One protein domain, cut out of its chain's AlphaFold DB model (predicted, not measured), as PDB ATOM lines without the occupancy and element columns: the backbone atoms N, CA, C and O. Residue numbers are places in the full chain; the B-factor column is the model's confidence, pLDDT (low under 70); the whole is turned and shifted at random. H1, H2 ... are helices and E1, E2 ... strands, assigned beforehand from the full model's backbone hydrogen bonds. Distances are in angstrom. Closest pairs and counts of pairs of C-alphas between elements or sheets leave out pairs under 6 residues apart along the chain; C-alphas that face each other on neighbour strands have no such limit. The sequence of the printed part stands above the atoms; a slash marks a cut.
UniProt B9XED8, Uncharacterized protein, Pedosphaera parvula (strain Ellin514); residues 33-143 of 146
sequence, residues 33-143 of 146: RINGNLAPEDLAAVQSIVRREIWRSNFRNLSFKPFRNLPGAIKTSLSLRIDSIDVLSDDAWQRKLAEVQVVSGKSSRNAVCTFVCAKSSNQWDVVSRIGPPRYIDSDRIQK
ATOM      1  N   ARG A  33     168.837 165.017 152.157       82.19
ATOM      2  CA  ARG A  33     167.916 164.542 153.194       82.19
ATOM      3  C   ARG A  33     166.603 165.305 153.074       82.19
ATOM      4  O   ARG A  33     166.596 166.525 153.183       82.19
ATOM      5  N   ILE A  34     165.503 164.605 152.824       82.81
ATOM      6  CA  ILE A  34     164.174 165.214 152.724       82.81
ATOM      7  C   ILE A  34     163.384 164.761 153.943       82.81
ATOM      8  O   ILE A  34     163.088 163.573 154.070       82.81
ATOM      9  N   ASN A  35     163.066 165.694 154.834       84.56
ATOM     10  CA  ASN A  35     162.243 165.416 156.003       84.56
ATOM     11  C   ASN A  35     160.836 165.963 155.749       84.56
ATOM     12  O   ASN A  35     160.629 167.172 155.670       84.56
ATOM     13  N   GLY A  36     159.867 165.059 155.600       80.69
ATOM     14  CA  GLY A  36     158.476 165.383 155.281       80.69
ATOM     15  C   GLY A  36     158.056 164.927 153.882       80.69
ATOM     16  O   GLY A  36     158.847 164.378 153.117       80.69
ATOM     17  N   ASN A  37     156.776 165.121 153.558       82.00
ATOM     18  CA  ASN A  37     156.207 164.688 152.284       82.00
ATOM     19  C   ASN A  37     156.209 165.843 151.271       82.00
ATOM     20  O   ASN A  37     155.374 166.749 151.345       82.00
ATOM     21  N   LEU A  38     157.150 165.807 150.325       81.81
ATOM     22  CA  LEU A  38     157.245 166.758 149.220       81.81
ATOM     23  C   LEU A  38     157.098 166.018 147.890       81.81
ATOM     24  O   LEU A  38     157.785 165.026 147.650       81.81
ATOM     25  N   ALA A  39     156.228 166.515 147.009       84.44
ATOM     26  CA  ALA A  39     156.103 165.955 145.668       84.44
ATOM     27  C   ALA A  39     157.436 166.116 144.902       84.44
ATOM     28  O   ALA A  39     158.098 167.147 145.056       84.44
ATOM     29  N   PRO A  40     157.831 165.159 144.042       83.38
ATOM     30  CA  PRO A  40     159.076 165.253 143.271       83.38
ATOM     31  C   PRO A  40     159.186 166.529 142.418       83.38
ATOM     32  O   PRO A  40     160.271 167.086 142.262       83.38
ATOM     33  N   GLU A  41     158.058 167.018 141.902       84.69
ATOM     34  CA  GLU A  41     157.974 168.266 141.133       84.69
ATOM     35  C   GLU A  41     158.282 169.493 142.003       84.69
ATOM     36  O   GLU A  41     159.078 170.354 141.622       84.69
ATOM     37  N   ASP A  42     157.715 169.534 143.212       85.44
ATOM     38  CA  ASP A  42     157.954 170.592 144.195       85.44
ATOM     39  C   ASP A  42     159.409 170.568 144.684       85.44
ATOM     40  O   ASP A  42     160.037 171.617 144.830       85.44
ATOM     41  N   LEU A  43     159.985 169.376 144.861       85.00
ATOM     42  CA  LEU A  43     161.391 169.200 145.216       85.00
ATOM     43  C   LEU A  43     162.319 169.815 144.160       85.00
ATOM     44  O   LEU A  43     163.225 170.584 144.495       85.00
ATOM     45  N   ALA A  44     162.089 169.498 142.884       86.06
ATOM     46  CA  ALA A  44     162.878 170.041 141.783       86.06
ATOM     47  C   ALA A  44     162.735 171.570 141.689       86.06
ATOM     48  O   ALA A  44     163.733 172.275 141.498       86.06
ATOM     49  N   ALA A  45     161.520 172.093 141.886       86.69
ATOM     50  CA  ALA A  45     161.261 173.528 141.906       86.69
ATOM     51  C   ALA A  45     162.048 174.225 143.029       86.69
ATOM     52  O   ALA A  45     162.843 175.125 142.742       86.69
ATOM     53  N   VAL A  46     161.918 173.759 144.274       86.25
ATOM     54  CA  VAL A  46     162.625 174.310 145.446       86.25
ATOM     55  C   VAL A  46     164.139 174.295 145.235       86.25
ATOM     56  O   VAL A  46     164.804 175.320 145.412       86.25
ATOM     57  N   GLN A  47     164.698 173.174 144.770       87.38
ATOM     58  CA  GLN A  47     166.129 173.081 144.471       87.38
ATOM     59  C   GLN A  47     166.566 174.090 143.406       87.38
ATOM     60  O   GLN A  47     167.619 174.719 143.545       87.38
ATOM     61  N   SER A  48     165.776 174.250 142.342       85.75
ATOM     62  CA  SER A  48     166.096 175.173 141.253       85.75
ATOM     63  C   SER A  48     166.135 176.627 141.727       85.75
ATOM     64  O   SER A  48     167.042 177.373 141.350       85.75
ATOM     65  N   ILE A  49     165.209 177.010 142.604       88.12
ATOM     66  CA  ILE A  49     165.088 178.365 143.142       88.12
ATOM     67  C   ILE A  49     166.212 178.658 144.126       88.12
ATOM     68  O   ILE A  49     166.874 179.685 143.998       88.12
ATOM     69  N   VAL A  50     166.514 177.732 145.037       85.50
ATOM     70  CA  VAL A  50     167.633 177.893 145.974       85.50
ATOM     71  C   VAL A  50     168.963 177.964 145.226       85.50
ATOM     72  O   VAL A  50     169.777 178.846 145.497       85.50
ATOM     73  N   ARG A  51     169.179 177.111 144.214       84.69
ATOM     74  CA  ARG A  51     170.368 177.203 143.348       84.69
ATOM     75  C   ARG A  51     170.415 178.540 142.616       84.69
ATOM     76  O   ARG A  51     171.471 179.172 142.589       84.69
ATOM     77  N   ARG A  52     169.295 178.995 142.051       83.88
ATOM     78  CA  ARG A  52     169.208 180.301 141.388       83.88
ATOM     79  C   ARG A  52     169.564 181.430 142.348       83.88
ATOM     80  O   ARG A  52     170.307 182.317 141.947       83.88
ATOM     81  N   GLU A  53     169.107 181.386 143.593       82.00
ATOM     82  CA  GLU A  53     169.384 182.426 144.585       82.00
ATOM     83  C   GLU A  53     170.841 182.390 145.069       82.00
ATOM     84  O   GLU A  53     171.485 183.433 145.217       82.00
ATOM     85  N   ILE A  54     171.432 181.197 145.199       78.12
ATOM     86  CA  ILE A  54     172.878 181.039 145.409       78.12
ATOM     87  C   ILE A  54     173.644 181.700 144.258       78.12
ATOM     88  O   ILE A  54     174.540 182.504 144.503       78.12
ATOM     89  N   TRP A  55     173.291 181.430 143.003       75.50
ATOM     90  CA  TRP A  55     173.956 182.056 141.859       75.50
ATOM     91  C   TRP A  55     173.718 183.571 141.816       75.50
ATOM     92  O   TRP A  55     174.672 184.346 141.780       75.50
ATOM     93  N   ARG A  56     172.468 184.026 141.914       74.81
ATOM     94  CA  ARG A  56     172.104 185.449 141.873       74.81
ATOM     95  C   ARG A  56     172.791 186.249 142.977       74.81
ATOM     96  O   ARG A  56     173.289 187.341 142.712       74.81
ATOM     97  N   SER A  57     172.879 185.703 144.187       66.69
ATOM     98  CA  SER A  57     173.567 186.361 145.305       66.69
ATOM     99  C   SER A  57     175.078 186.501 145.087       66.69
ATOM    100  O   SER A  57     175.675 187.453 145.584       66.69
ATOM    101  N   ASN A  58     175.702 185.606 144.313       63.75
ATOM    102  CA  ASN A  58     177.121 185.695 143.957       63.75
ATOM    103  C   ASN A  58     177.399 186.655 142.783       63.75
ATOM    104  O   ASN A  58     178.494 187.208 142.710       63.75
ATOM    105  N   PHE A  59     176.420 186.901 141.906       64.00
ATOM    106  CA  PHE A  59     176.572 187.728 140.695       64.00
ATOM    107  C   PHE A  59     175.684 188.982 140.681       64.00
ATOM    108  O   PHE A  59     175.415 189.546 139.623       64.00
ATOM    109  N   ARG A  60     175.232 189.445 141.854       58.88
ATOM    110  CA  ARG A  60     174.227 190.517 141.989       58.88
ATOM    111  C   ARG A  60     174.620 191.829 141.294       58.88
ATOM    112  O   ARG A  60     173.743 192.538 140.815       58.88
ATOM    113  N   ASN A  61     175.920 192.111 141.196       55.66
ATOM    114  CA  ASN A  61     176.460 193.249 140.461       55.66
ATOM    115  C   ASN A  61     177.175 192.753 139.195       55.66
ATOM    116  O   ASN A  61     178.375 192.488 139.229       55.66
ATOM    117  N   LEU A  62     176.463 192.708 138.064       52.19
ATOM    118  CA  LEU A  62     177.006 192.548 136.699       52.19
ATOM    119  C   LEU A  62     177.870 193.753 136.248       52.19
ATOM    120  O   LEU A  62     178.011 194.033 135.062       52.19
ATOM    121  N   SER A  63     178.446 194.504 137.189       53.22
ATOM    122  CA  SER A  63     179.516 195.452 136.885       53.22
ATOM    123  C   SER A  63     180.717 194.649 136.385       53.22
ATOM    124  O   SER A  63     180.929 193.552 136.866       53.22
ATOM    125  N   PHE A  64     181.538 195.164 135.470       54.09
ATOM    126  CA  PHE A  64     182.774 194.499 135.014       54.09
ATOM    127  C   PHE A  64     183.881 194.426 136.094       54.09
ATOM    128  O   PHE A  64     184.955 193.874 135.863       54.09
ATOM    129  N   LYS A  65     183.636 194.939 137.308       52.50
ATOM    130  CA  LYS A  65     184.594 194.918 138.426       52.50
ATOM    131  C   LYS A  65     184.924 193.535 139.046       52.50
ATOM    132  O   LYS A  65     186.016 193.428 139.602       52.50
ATOM    133  N   PRO A  66     184.111 192.455 138.976       51.56
ATOM    134  CA  PRO A  66     184.401 191.199 139.647       51.56
ATOM    135  C   PRO A  66     185.128 190.185 138.755       51.56
ATOM    136  O   PRO A  66     185.367 189.084 139.231       51.56
ATOM    137  N   PHE A  67     185.537 190.501 137.515       55.50
ATOM    138  CA  PHE A  67     186.247 189.534 136.652       55.50
ATOM    139  C   PHE A  67     187.505 188.936 137.296       55.50
ATOM    140  O   PHE A  67     187.794 187.757 137.106       55.50
ATOM    141  N   ARG A  68     188.201 189.698 138.147       57.62
ATOM    142  CA  ARG A  68     189.365 189.201 138.895       57.62
ATOM    143  C   ARG A  68     188.997 188.256 140.053       57.62
ATOM    144  O   ARG A  68     189.776 187.369 140.379       57.62
ATOM    145  N   ASN A  69     187.802 188.401 140.630       58.28
ATOM    146  CA  ASN A  69     187.307 187.589 141.755       58.28
ATOM    147  C   ASN A  69     186.311 186.496 141.321       58.28
ATOM    148  O   ASN A  69     185.905 185.660 142.128       58.28
ATOM    149  N   LEU A  70     185.950 186.476 140.038       64.19
ATOM    150  CA  LEU A  70     185.036 185.536 139.395       64.19
ATOM    151  C   LEU A  70     185.450 184.068 139.601       64.19
ATOM    152  O   LEU A  70     184.586 183.278 139.978       64.19
ATOM    153  N   PRO A  71     186.740 183.681 139.488       64.81
ATOM    154  CA  PRO A  71     187.159 182.304 139.759       64.81
ATOM    155  C   PRO A  71     186.872 181.877 141.207       64.81
ATOM    156  O   PRO A  71     186.412 180.763 141.452       64.81
ATOM    157  N   GLY A  72     187.092 182.778 142.171       61.12
ATOM    158  CA  GLY A  72     186.820 182.536 143.591       61.12
ATOM    159  C   GLY A  72     185.324 182.491 143.913       61.12
ATOM    160  O   GLY A  72     184.879 181.616 144.659       61.12
ATOM    161  N   ALA A  73     184.531 183.376 143.303       63.50
ATOM    162  CA  ALA A  73     183.077 183.403 143.451       63.50
ATOM    163  C   ALA A  73     182.411 182.161 142.832       63.50
ATOM    164  O   ALA A  73     181.530 181.558 143.449       63.50
ATOM    165  N   ILE A  74     182.879 181.721 141.658       66.25
ATOM    166  CA  ILE A  74     182.440 180.472 141.018       66.25
ATOM    167  C   ILE A  74     182.816 179.277 141.894       66.25
ATOM    168  O   ILE A  74     181.957 178.446 142.181       66.25
ATOM    169  N   LYS A  75     184.063 179.202 142.377       66.38
ATOM    170  CA  LYS A  75     184.519 178.101 143.242       66.38
ATOM    171  C   LYS A  75     183.688 177.998 144.524       66.38
ATOM    172  O   LYS A  75     183.301 176.899 144.904       66.38
ATOM    173  N   THR A  76     183.372 179.135 145.142       66.19
ATOM    174  CA  THR A  76     182.509 179.201 146.333       66.19
ATOM    175  C   THR A  76     181.067 178.799 146.015       66.19
ATOM    176  O   THR A  76     180.430 178.103 146.794       66.19
ATOM    177  N   SER A  77     180.535 179.194 144.856       65.81
ATOM    178  CA  SER A  77     179.173 178.824 144.440       65.81
ATOM    179  C   SER A  77     179.054 177.334 144.125       65.81
ATOM    180  O   SER A  77     178.073 176.706 144.501       65.81
ATOM    181  N   LEU A  78     180.076 176.758 143.484       68.31
ATOM    182  CA  LEU A  78     180.161 175.328 143.177       68.31
ATOM    183  C   LEU A  78     180.383 174.462 144.422       68.31
ATOM    184  O   LEU A  78     180.052 173.275 144.411       68.31
ATOM    185  N   SER A  79     180.960 175.024 145.487       70.75
ATOM    186  CA  SER A  79     181.119 174.306 146.750       70.75
ATOM    187  C   SER A  79     179.842 174.295 147.588       70.75
ATOM    188  O   SER A  79     179.736 173.443 148.468       70.75
ATOM    189  N   LEU A  80     178.888 175.199 147.331       74.25
ATOM    190  CA  LEU A  80     177.601 175.233 148.022       74.25
ATOM    191  C   LEU A  80     176.675 174.139 147.494       74.25
ATOM    192  O   LEU A  80     176.478 173.988 146.288       74.25
ATOM    193  N   ARG A  81     176.100 173.369 148.413       76.19
ATOM    194  CA  ARG A  81     175.222 172.236 148.116       76.19
ATOM    195  C   ARG A  81     174.055 172.228 149.086       76.19
ATOM    196  O   ARG A  81     174.218 172.604 150.240       76.19
ATOM    197  N   ILE A  82     172.895 171.802 148.606       82.19
ATOM    198  CA  ILE A  82     171.726 171.570 149.455       82.19
ATOM    199  C   ILE A  82     171.980 170.266 150.220       82.19
ATOM    200  O   ILE A  82     172.292 169.260 149.588       82.19
ATOM    201  N   ASP A  83     171.910 170.304 151.548       84.69
ATOM    202  CA  ASP A  83     172.119 169.136 152.419       84.69
ATOM    203  C   ASP A  83     170.782 168.525 152.839       84.69
ATOM    204  O   ASP A  83     170.568 167.321 152.676       84.69
ATOM    205  N   SER A  84     169.854 169.372 153.299       84.00
ATOM    206  CA  SER A  84     168.509 168.962 153.686       84.00
ATOM    207  C   SER A  84     167.420 169.913 153.199       84.00
ATOM    208  O   SER A  84     167.658 171.098 152.946       84.00
ATOM    209  N   ILE A  85     166.222 169.352 153.050       86.81
ATOM    210  CA  ILE A  85     164.972 170.067 152.816       86.81
ATOM    211  C   ILE A  85     163.968 169.557 153.849       86.81
ATOM    212  O   ILE A  85     163.564 168.393 153.800       86.81
ATOM    213  N   ASP A  86     163.576 170.430 154.765       86.62
ATOM    214  CA  ASP A  86     162.599 170.162 155.810       86.62
ATOM    215  C   ASP A  86     161.262 170.794 155.397       86.62
ATOM    216  O   ASP A  86     161.164 172.004 155.186       86.62
ATOM    217  N   VAL A  87     160.229 169.972 155.210       83.94
ATOM    218  CA  VAL A  87     158.894 170.445 154.821       83.94
ATOM    219  C   VAL A  87     158.155 170.897 156.070       83.94
ATOM    220  O   VAL A  87     157.789 170.088 156.921       83.94
ATOM    221  N   LEU A  88     157.904 172.196 156.152       81.50
ATOM    222  CA  LEU A  88     157.141 172.818 157.220       81.50
ATOM    223  C   LEU A  88     155.706 173.014 156.715       81.50
ATOM    224  O   LEU A  88     155.474 173.603 155.658       81.50
ATOM    225  N   SER A  89     154.727 172.495 157.450       71.31
ATOM    226  CA  SER A  89     153.324 172.836 157.200       71.31
ATOM    227  C   SER A  89     152.974 174.020 158.084       71.31
ATOM    228  O   SER A  89     153.106 173.938 159.302       71.31
ATOM    229  N   ASP A  90     152.594 175.138 157.470       65.75
ATOM    230  CA  ASP A  90     152.047 176.270 158.207       65.75
ATOM    231  C   ASP A  90     150.536 176.073 158.345       65.75
ATOM    232  O   ASP A  90     149.764 176.398 157.434       65.75
ATOM    233  N   ASP A  91     150.124 175.505 159.478       58.25
ATOM    234  CA  ASP A  91     148.717 175.253 159.799       58.25
ATOM    235  C   ASP A  91     147.899 176.553 159.881       58.25
ATOM    236  O   ASP A  91     146.688 176.533 159.659       58.25
ATOM    237  N   ALA A  92     148.542 177.700 160.136       61.81
ATOM    238  CA  ALA A  92     147.858 178.985 160.269       61.81
ATOM    239  C   ALA A  92     147.517 179.629 158.915       61.81
ATOM    240  O   ALA A  92     146.536 180.367 158.817       61.81
ATOM    241  N   TRP A  93     148.292 179.348 157.864       57.47
ATOM    242  CA  TRP A  93     148.125 179.985 156.548       57.47
ATOM    243  C   TRP A  93     147.845 179.001 155.408       57.47
ATOM    244  O   TRP A  93     147.750 179.432 154.258       57.47
ATOM    245  N   GLN A  94     147.737 177.697 155.697       65.62
ATOM    246  CA  GLN A  94     147.653 176.617 154.697       65.62
ATOM    247  C   GLN A  94     148.748 176.717 153.619       65.62
ATOM    248  O   GLN A  94     148.574 176.302 152.469       65.62
ATOM    249  N   ARG A  95     149.896 177.299 153.974       71.19
ATOM    250  CA  ARG A  95     151.028 177.471 153.066       71.19
ATOM    251  C   ARG A  95     151.989 176.313 153.263       71.19
ATOM    252  O   ARG A  95     152.381 175.993 154.381       71.19
ATOM    253  N   LYS A  96     152.405 175.706 152.152       82.00
ATOM    254  CA  LYS A  96     153.526 174.766 152.169       82.00
ATOM    255  C   LYS A  96     154.813 175.568 152.273       82.00
ATOM    256  O   LYS A  96     155.111 176.370 151.384       82.00
ATOM    257  N   LEU A  97     155.551 175.348 153.350       84.25
ATOM    258  CA  LEU A  97     156.864 175.920 153.578       84.25
ATOM    259  C   LEU A  97     157.919 174.818 153.428       84.25
ATOM    260  O   LEU A  97     157.677 173.642 153.696       84.25
ATOM    261  N   ALA A  98     159.097 175.197 152.959       85.50
ATOM    262  CA  ALA A  98     160.250 174.318 152.880       85.50
ATOM    263  C   ALA A  98     161.469 175.073 153.396       85.50
ATOM    264  O   ALA A  98     161.854 176.106 152.844       85.50
ATOM    265  N   GLU A  99     162.073 174.556 154.451       86.62
ATOM    266  CA  GLU A  99     163.346 175.028 154.961       86.62
ATOM    267  C   GLU A  99     164.468 174.247 154.278       86.62
ATOM    268  O   GLU A  99     164.490 173.021 154.274       86.62
ATOM    269  N   VAL A 100     165.388 174.959 153.639       86.25
ATOM    270  CA  VAL A 100     166.449 174.371 152.825       86.25
ATOM    271  C   VAL A 100     167.790 174.724 153.427       86.25
ATOM    272  O   VAL A 100     168.207 175.886 153.402       86.25
ATOM    273  N   GLN A 101     168.496 173.715 153.921       85.81
ATOM    274  CA  GLN A 101     169.822 173.889 154.495       85.81
ATOM    275  C   GLN A 101     170.885 173.723 153.414       85.81
ATOM    276  O   GLN A 101     170.934 172.725 152.690       85.81
ATOM    277  N   VAL A 102     171.763 174.717 153.306       82.94
ATOM    278  CA  VAL A 102     172.858 174.737 152.337       82.94
ATOM    279  C   VAL A 102     174.182 174.679 153.081       82.94
ATOM    280  O   VAL A 102     174.459 175.507 153.947       82.94
ATOM    281  N   VAL A 103     175.033 173.731 152.707       78.81
ATOM    282  CA  VAL A 103     176.370 173.513 153.274       78.81
ATOM    283  C   VAL A 103     177.451 173.814 152.239       78.81
ATOM    284  O   VAL A 103     177.195 173.800 151.035       78.81
ATOM    285  N   SER A 104     178.678 174.084 152.690       72.00
ATOM    286  CA  SER A 104     179.837 174.252 151.804       72.00
ATOM    287  C   SER A 104     180.778 173.052 151.904       72.00
ATOM    288  O   SER A 104     181.266 172.696 152.979       72.00
ATOM    289  N   GLY A 105     181.069 172.434 150.762       66.19
ATOM    290  CA  GLY A 105     182.029 171.341 150.651       66.19
ATOM    291  C   GLY A 105     181.537 170.027 151.264       66.19
ATOM    292  O   GLY A 105     180.416 169.585 151.024       66.19
ATOM    293  N   LYS A 106     182.420 169.336 151.997       57.59
ATOM    294  CA  LYS A 106     182.142 168.004 152.567       57.59
ATOM    295  C   LYS A 106     181.557 168.044 153.982       57.59
ATOM    296  O   LYS A 106     181.128 166.990 154.452       57.59
ATOM    297  N   SER A 107     181.555 169.205 154.641       52.06
ATOM    298  CA  SER A 107     181.153 169.341 156.043       52.06
ATOM    299  C   SER A 107     179.642 169.515 156.165       52.06
ATOM    300  O   SER A 107     179.096 170.498 155.680       52.06
ATOM    301  N   SER A 108     178.989 168.568 156.836       55.12
ATOM    302  CA  SER A 108     177.571 168.621 157.212       55.12
ATOM    303  C   SER A 108     177.354 169.234 158.600       55.12
ATOM    304  O   SER A 108     176.257 169.163 159.137       55.12
ATOM    305  N   ARG A 109     178.415 169.733 159.256       50.06
ATOM    306  CA  ARG A 109     178.351 170.054 160.689       50.06
ATOM    307  C   ARG A 109     177.707 171.397 161.013       50.06
ATOM    308  O   ARG A 109     177.423 171.588 162.177       50.06
ATOM    309  N   ASN A 110     177.476 172.276 160.035       57.59
ATOM    310  CA  ASN A 110     176.715 173.519 160.193       57.59
ATOM    311  C   ASN A 110     176.220 173.993 158.820       57.59
ATOM    312  O   ASN A 110     177.015 174.060 157.874       57.59
ATOM    313  N   ALA A 111     174.936 174.344 158.709       61.03
ATOM    314  CA  ALA A 111     174.409 175.007 157.523       61.03
ATOM    315  C   ALA A 111     175.113 176.364 157.347       61.03
ATOM    316  O   ALA A 111     175.193 177.173 158.269       61.03
ATOM    317  N   VAL A 112     175.654 176.607 156.155       74.56
ATOM    318  CA  VAL A 112     176.256 177.895 155.775       74.56
ATOM    319  C   VAL A 112     175.168 178.941 155.580       74.56
ATOM    320  O   VAL A 112     175.367 180.114 155.879       74.56
ATOM    321  N   CYS A 113     174.022 178.525 155.061       79.56
ATOM    322  CA  CYS A 113     172.820 179.334 155.041       79.56
ATOM    323  C   CYS A 113     171.593 178.440 154.947       79.56
ATOM    324  O   CYS A 113     171.627 177.384 154.313       79.56
ATOM    325  N   THR A 114     170.510 178.928 155.519       84.00
ATOM    326  CA  THR A 114     169.187 178.336 155.450       84.00
ATOM    327  C   THR A 114     168.305 179.239 154.600       84.00
ATOM    328  O   THR A 114     168.296 180.457 154.788       84.00
ATOM    329  N   PHE A 115     167.584 178.664 153.646       84.94
ATOM    330  CA  PHE A 115     166.576 179.365 152.857       84.94
ATOM    331  C   PHE A 115     165.196 178.876 153.266       84.94
ATOM    332  O   PHE A 115     164.963 177.674 153.290       84.94
ATOM    333  N   VAL A 116     164.273 179.794 153.531       86.00
ATOM    334  CA  VAL A 116     162.862 179.449 153.722       86.00
ATOM    335  C   VAL A 116     162.137 179.744 152.422       86.00
ATOM    336  O   VAL A 116     162.092 180.891 151.967       86.00
ATOM    337  N   CYS A 117     161.598 178.698 151.810       86.94
ATOM    338  CA  CYS A 117     160.811 178.769 150.591       86.94
ATOM    339  C   CYS A 117     159.332 178.585 150.930       86.94
ATOM    340  O   CYS A 117     158.990 177.733 151.747       86.94
ATOM    341  N   ALA A 118     158.455 179.346 150.285       87.12
ATOM    342  CA  ALA A 118     157.011 179.183 150.404       87.12
ATOM    343  C   ALA A 118     156.398 178.890 149.040       87.12
ATOM    344  O   ALA A 118     156.803 179.476 148.033       87.12
ATOM    345  N   LYS A 119     155.399 178.008 149.012       85.00
ATOM    346  CA  LYS A 119     154.593 177.771 147.816       85.00
ATOM    347  C   LYS A 119     153.473 178.809 147.735       85.00
ATOM    348  O   LYS A 119     152.594 178.851 148.594       85.00
ATOM    349  N   SER A 120     153.496 179.627 146.689       81.69
ATOM    350  CA  SER A 120     152.443 180.574 146.324       81.69
ATOM    351  C   SER A 120     151.712 180.065 145.083       81.69
ATOM    352  O   SER A 120     152.242 180.122 143.974       81.69
ATOM    353  N   SER A 121     150.494 179.549 145.268       76.06
ATOM    354  CA  SER A 121     149.625 178.973 144.224       76.06
ATOM    355  C   SER A 121     150.297 177.865 143.389       76.06
ATOM    356  O   SER A 121     150.146 176.688 143.706       76.06
ATOM    357  N   ASN A 122     151.094 178.233 142.380       79.44
ATOM    358  CA  ASN A 122     151.776 177.326 141.446       79.44
ATOM    359  C   ASN A 122     153.306 177.480 141.428       79.44
ATOM    360  O   ASN A 122     153.978 176.775 140.679       79.44
ATOM    361  N   GLN A 123     153.872 178.394 142.218       83.88
ATOM    362  CA  GLN A 123     155.303 178.681 142.211       83.88
ATOM    363  C   GLN A 123     155.873 178.649 143.630       83.88
ATOM    364  O   GLN A 123     155.189 178.961 144.601       83.88
ATOM    365  N   TRP A 124     157.134 178.248 143.746       86.44
ATOM    366  CA  TRP A 124     157.906 178.384 144.974       86.44
ATOM    367  C   TRP A 124     158.697 179.689 144.937       86.44
ATOM    368  O   TRP A 124     159.279 180.021 143.908       86.44
ATOM    369  N   ASP A 125     158.762 180.402 146.053       86.81
ATOM    370  CA  ASP A 125     159.572 181.614 146.173       86.81
ATOM    371  C   ASP A 125     160.362 181.605 147.484       86.81
ATOM    372  O   ASP A 125     159.920 181.051 148.493       86.81
ATOM    373  N   VAL A 126     161.550 182.220 147.471       85.06
ATOM    374  CA  VAL A 126     162.364 182.410 148.680       85.06
ATOM    375  C   VAL A 126     161.784 183.571 149.478       85.06
ATOM    376  O   VAL A 126     161.787 184.709 149.011       85.06
ATOM    377  N   VAL A 127     161.325 183.290 150.693       85.00
ATOM    378  CA  VAL A 127     160.747 184.292 151.600       85.00
ATOM    379  C   VAL A 127     161.803 184.836 152.552       85.00
ATOM    380  O   VAL A 127     161.809 186.026 152.861       85.00
ATOM    381  N   SER A 128     162.726 183.987 153.006       82.62
ATOM    382  CA  SER A 128     163.802 184.423 153.890       82.62
ATOM    383  C   SER A 128     165.091 183.638 153.676       82.62
ATOM    384  O   SER A 128     165.113 182.532 153.128       82.62
ATOM    385  N   ARG A 129     166.194 184.250 154.108       81.31
ATOM    386  CA  ARG A 129     167.523 183.648 154.142       81.31
ATOM    387  C   ARG A 129     168.142 183.927 155.505       81.31
ATOM    388  O   ARG A 129     168.252 185.084 155.897       81.31
ATOM    389  N   ILE A 130     168.580 182.877 156.184       79.44
ATOM    390  CA  ILE A 130     169.185 182.923 157.517       79.44
ATOM    391  C   ILE A 130     170.628 182.421 157.394       79.44
ATOM    392  O   ILE A 130     170.884 181.373 156.806       79.44
ATOM    393  N   GLY A 131     171.598 183.188 157.884       70.31
ATOM    394  CA  GLY A 131     173.021 182.847 157.802       70.31
ATOM    395  C   GLY A 131     173.913 184.065 158.051       70.31
ATOM    396  O   GLY A 131     173.394 185.175 158.176       70.31
ATOM    397  N   PRO A 132     175.245 183.888 158.126       61.44
ATOM    398  CA  PRO A 132     176.161 184.996 158.344       61.44
ATOM    399  C   PRO A 132     175.967 186.062 157.252       61.44
ATOM    400  O   PRO A 132     175.917 185.707 156.062       61.44
ATOM    401  N   PRO A 133     175.872 187.355 157.625       50.81
ATOM    402  CA  PRO A 133     175.887 188.432 156.650       50.81
ATOM    403  C   PRO A 133     177.177 188.294 155.848       50.81
ATOM    404  O   PRO A 133     178.267 188.141 156.408       50.81
ATOM    405  N   ARG A 134     177.077 188.286 154.518       52.78
ATOM    406  CA  ARG A 134     178.306 188.342 153.723       52.78
ATOM    407  C   ARG A 134     178.929 189.717 153.951       52.78
ATOM    408  O   ARG A 134     178.206 190.685 154.150       52.78
ATOM    409  N   TYR A 135     180.249 189.819 153.817       40.69
ATOM    410  CA  TYR A 135     181.063 191.051 153.876       40.69
ATOM    411  C   TYR A 135     180.605 192.204 152.938       40.69
ATOM    412  O   TYR A 135     181.281 193.213 152.821       40.69
ATOM    413  N   ILE A 136     179.493 192.031 152.215       42.94
ATOM    414  CA  ILE A 136     178.872 192.983 151.286       42.94
ATOM    415  C   ILE A 136     177.521 193.499 151.843       42.94
ATOM    416  O   ILE A 136     177.043 194.542 151.413       42.94
ATOM    417  N   ASP A 137     176.906 192.823 152.825       39.44
ATOM    418  CA  ASP A 137     175.692 193.305 153.507       39.44
ATOM    419  C   ASP A 137     175.997 194.372 154.577       39.44
ATOM    420  O   ASP A 137     175.091 195.090 155.005       39.44
ATOM    421  N   SER A 138     177.265 194.552 154.964       38.88
ATOM    422  CA  SER A 138     177.706 195.636 155.856       38.88
ATOM    423  C   SER A 138     177.421 197.032 155.287       38.88
ATOM    424  O   SER A 138     177.109 197.942 156.053       38.88
ATOM    425  N   ASP A 139     177.403 197.187 153.958       38.84
ATOM    426  CA  ASP A 139     177.045 198.454 153.294       38.84
ATOM    427  C   ASP A 139     175.541 198.758 153.359       38.84
ATOM    428  O   ASP A 139     175.114 199.897 153.153       38.84
ATOM    429  N   ARG A 140     174.708 197.745 153.631       38.44
ATOM    430  CA  ARG A 140     173.255 197.912 153.769       38.44
ATOM    431  C   ARG A 140     172.842 198.201 155.207       38.44
ATOM    432  O   ARG A 140     171.871 198.924 155.406       38.44
ATOM    433  N   ILE A 141     173.585 197.683 156.187       41.41
ATOM    434  CA  ILE A 141     173.329 197.949 157.609       41.41
ATOM    435  C   ILE A 141     173.757 199.380 157.974       41.41
ATOM    436  O   ILE A 141     173.025 200.055 158.688       41.41
ATOM    437  N   GLN A 142     174.836 199.912 157.386       41.25
ATOM    438  CA  GLN A 142     175.244 201.310 157.617       41.25
ATOM    439  C   GLN A 142     174.272 202.369 157.063       41.25
ATOM    440  O   GLN A 142     174.394 203.535 157.414       41.25
ATOM    441  N   LYS A 143     173.298 201.995 156.220       40.75
ATOM    442  CA  LYS A 143     172.285 202.926 155.683       40.75
ATOM    443  C   LYS A 143     170.939 202.893 156.411       40.75
ATOM    444  O   LYS A 143     170.017 203.578 155.977       40.75
TER     445      LYS A 143
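Overview. This is residues 33 to 143 of the 146 residues of an uncharacterized protein of Pedosphaera parvula (strain Ellin514) (UniProt B9XED8). A strongly twisted sheet of five strands curls round one long helix, H1, while the short helix H2 sits beyond one end of H1 and folds back beside it. Two stretches stick out of this body: residues 60 to 69, in the loop between H1 and H2, and residues 135 to 140 near the end of the printed part, of which 138 to 140 belong to H3. The printed part has 111 residues, with five named strands and three named helices in the order E1 H1 H2 E2 E3 E4 E5 H3; the class is mixed, helices and strands. The sheet is mixed, in the order E1 E2 E3 E4 E5, with E1 and E2 parallel and the other neighbours antiparallel. The whole is only just compact, close to loose, with a radius of gyration of the C-alphas of 15.3 A and spans of 45 by 35 by 24 A.

Arrangement. Strands E2, residues 80 to 90, E3, residues 95 to 104, E4, residues 113 to 120, and E5, residues 123 to 130, form a meander, each strand the antiparallel neighbour of the one before. N 86 and O 99 of the hairpin E2 and E3 are 2.8 A apart, N 100 and O 115 of E3 and E4 2.8 A, and N 116 and O 128 of E4 and E5 2.9 A, each within hydrogen-bond range. E1, residues 33 to 35, is an edge strand parallel to E2, with N 35 and O 85 within hydrogen-bond range at 2.9 A. H1, residues 40 to 58, is on the sheet, which curls round it; its closest C-alphas to E5 are those of Val 46 and Trp 124, 6.3 A apart. H2, residues 70 to 79, touches H1, which touches it with residues 54 to 58 alone; the closest C-alphas are those of Asn 58 and Ala 73, 6.4 A apart. These two helices form a hairpin at a shallow tilt of 29 degrees, opposite ways. H2 only grazes the sheet, with its residues 74 to 79. E1, H1, H2 and E2 make a strand-helix-strand unit, two parallel strands with helices between, and its crossover is left-handed. H3, residues 138 to 141, is not on the sheet and is apart from H1 and H2. In H1 and H2 every O i to N i+4 pair is within hydrogen-bond range; H3 is too short for such a pair.

Along the chain. E1 begins at C-alpha 33, (167.916, 164.542, 153.194). H1 measures 27.3 A from C-alpha 40, (159.076, 165.253, 143.271), to C-alpha 58, and H2 14.0 A. E2 is 27.5 A long and bends by 57 degrees at residue 83; E3 is 29.0 A, E4 22.2 A and E5 21.1 A. H3 ends at C-alpha 141, (173.329, 197.949, 157.609).

Size, cuts and confidence. The C-alphas farthest apart, those of Arg 68 and Ala 92, are 47.8 A apart. The printed part has no cut, and the link from H1 to H2, 11 residues, is long. The mean pLDDT of the printed part is 71.3; residues 57 to 78, 90 to 94, 105 to 111 and 132 to 143 are under 70.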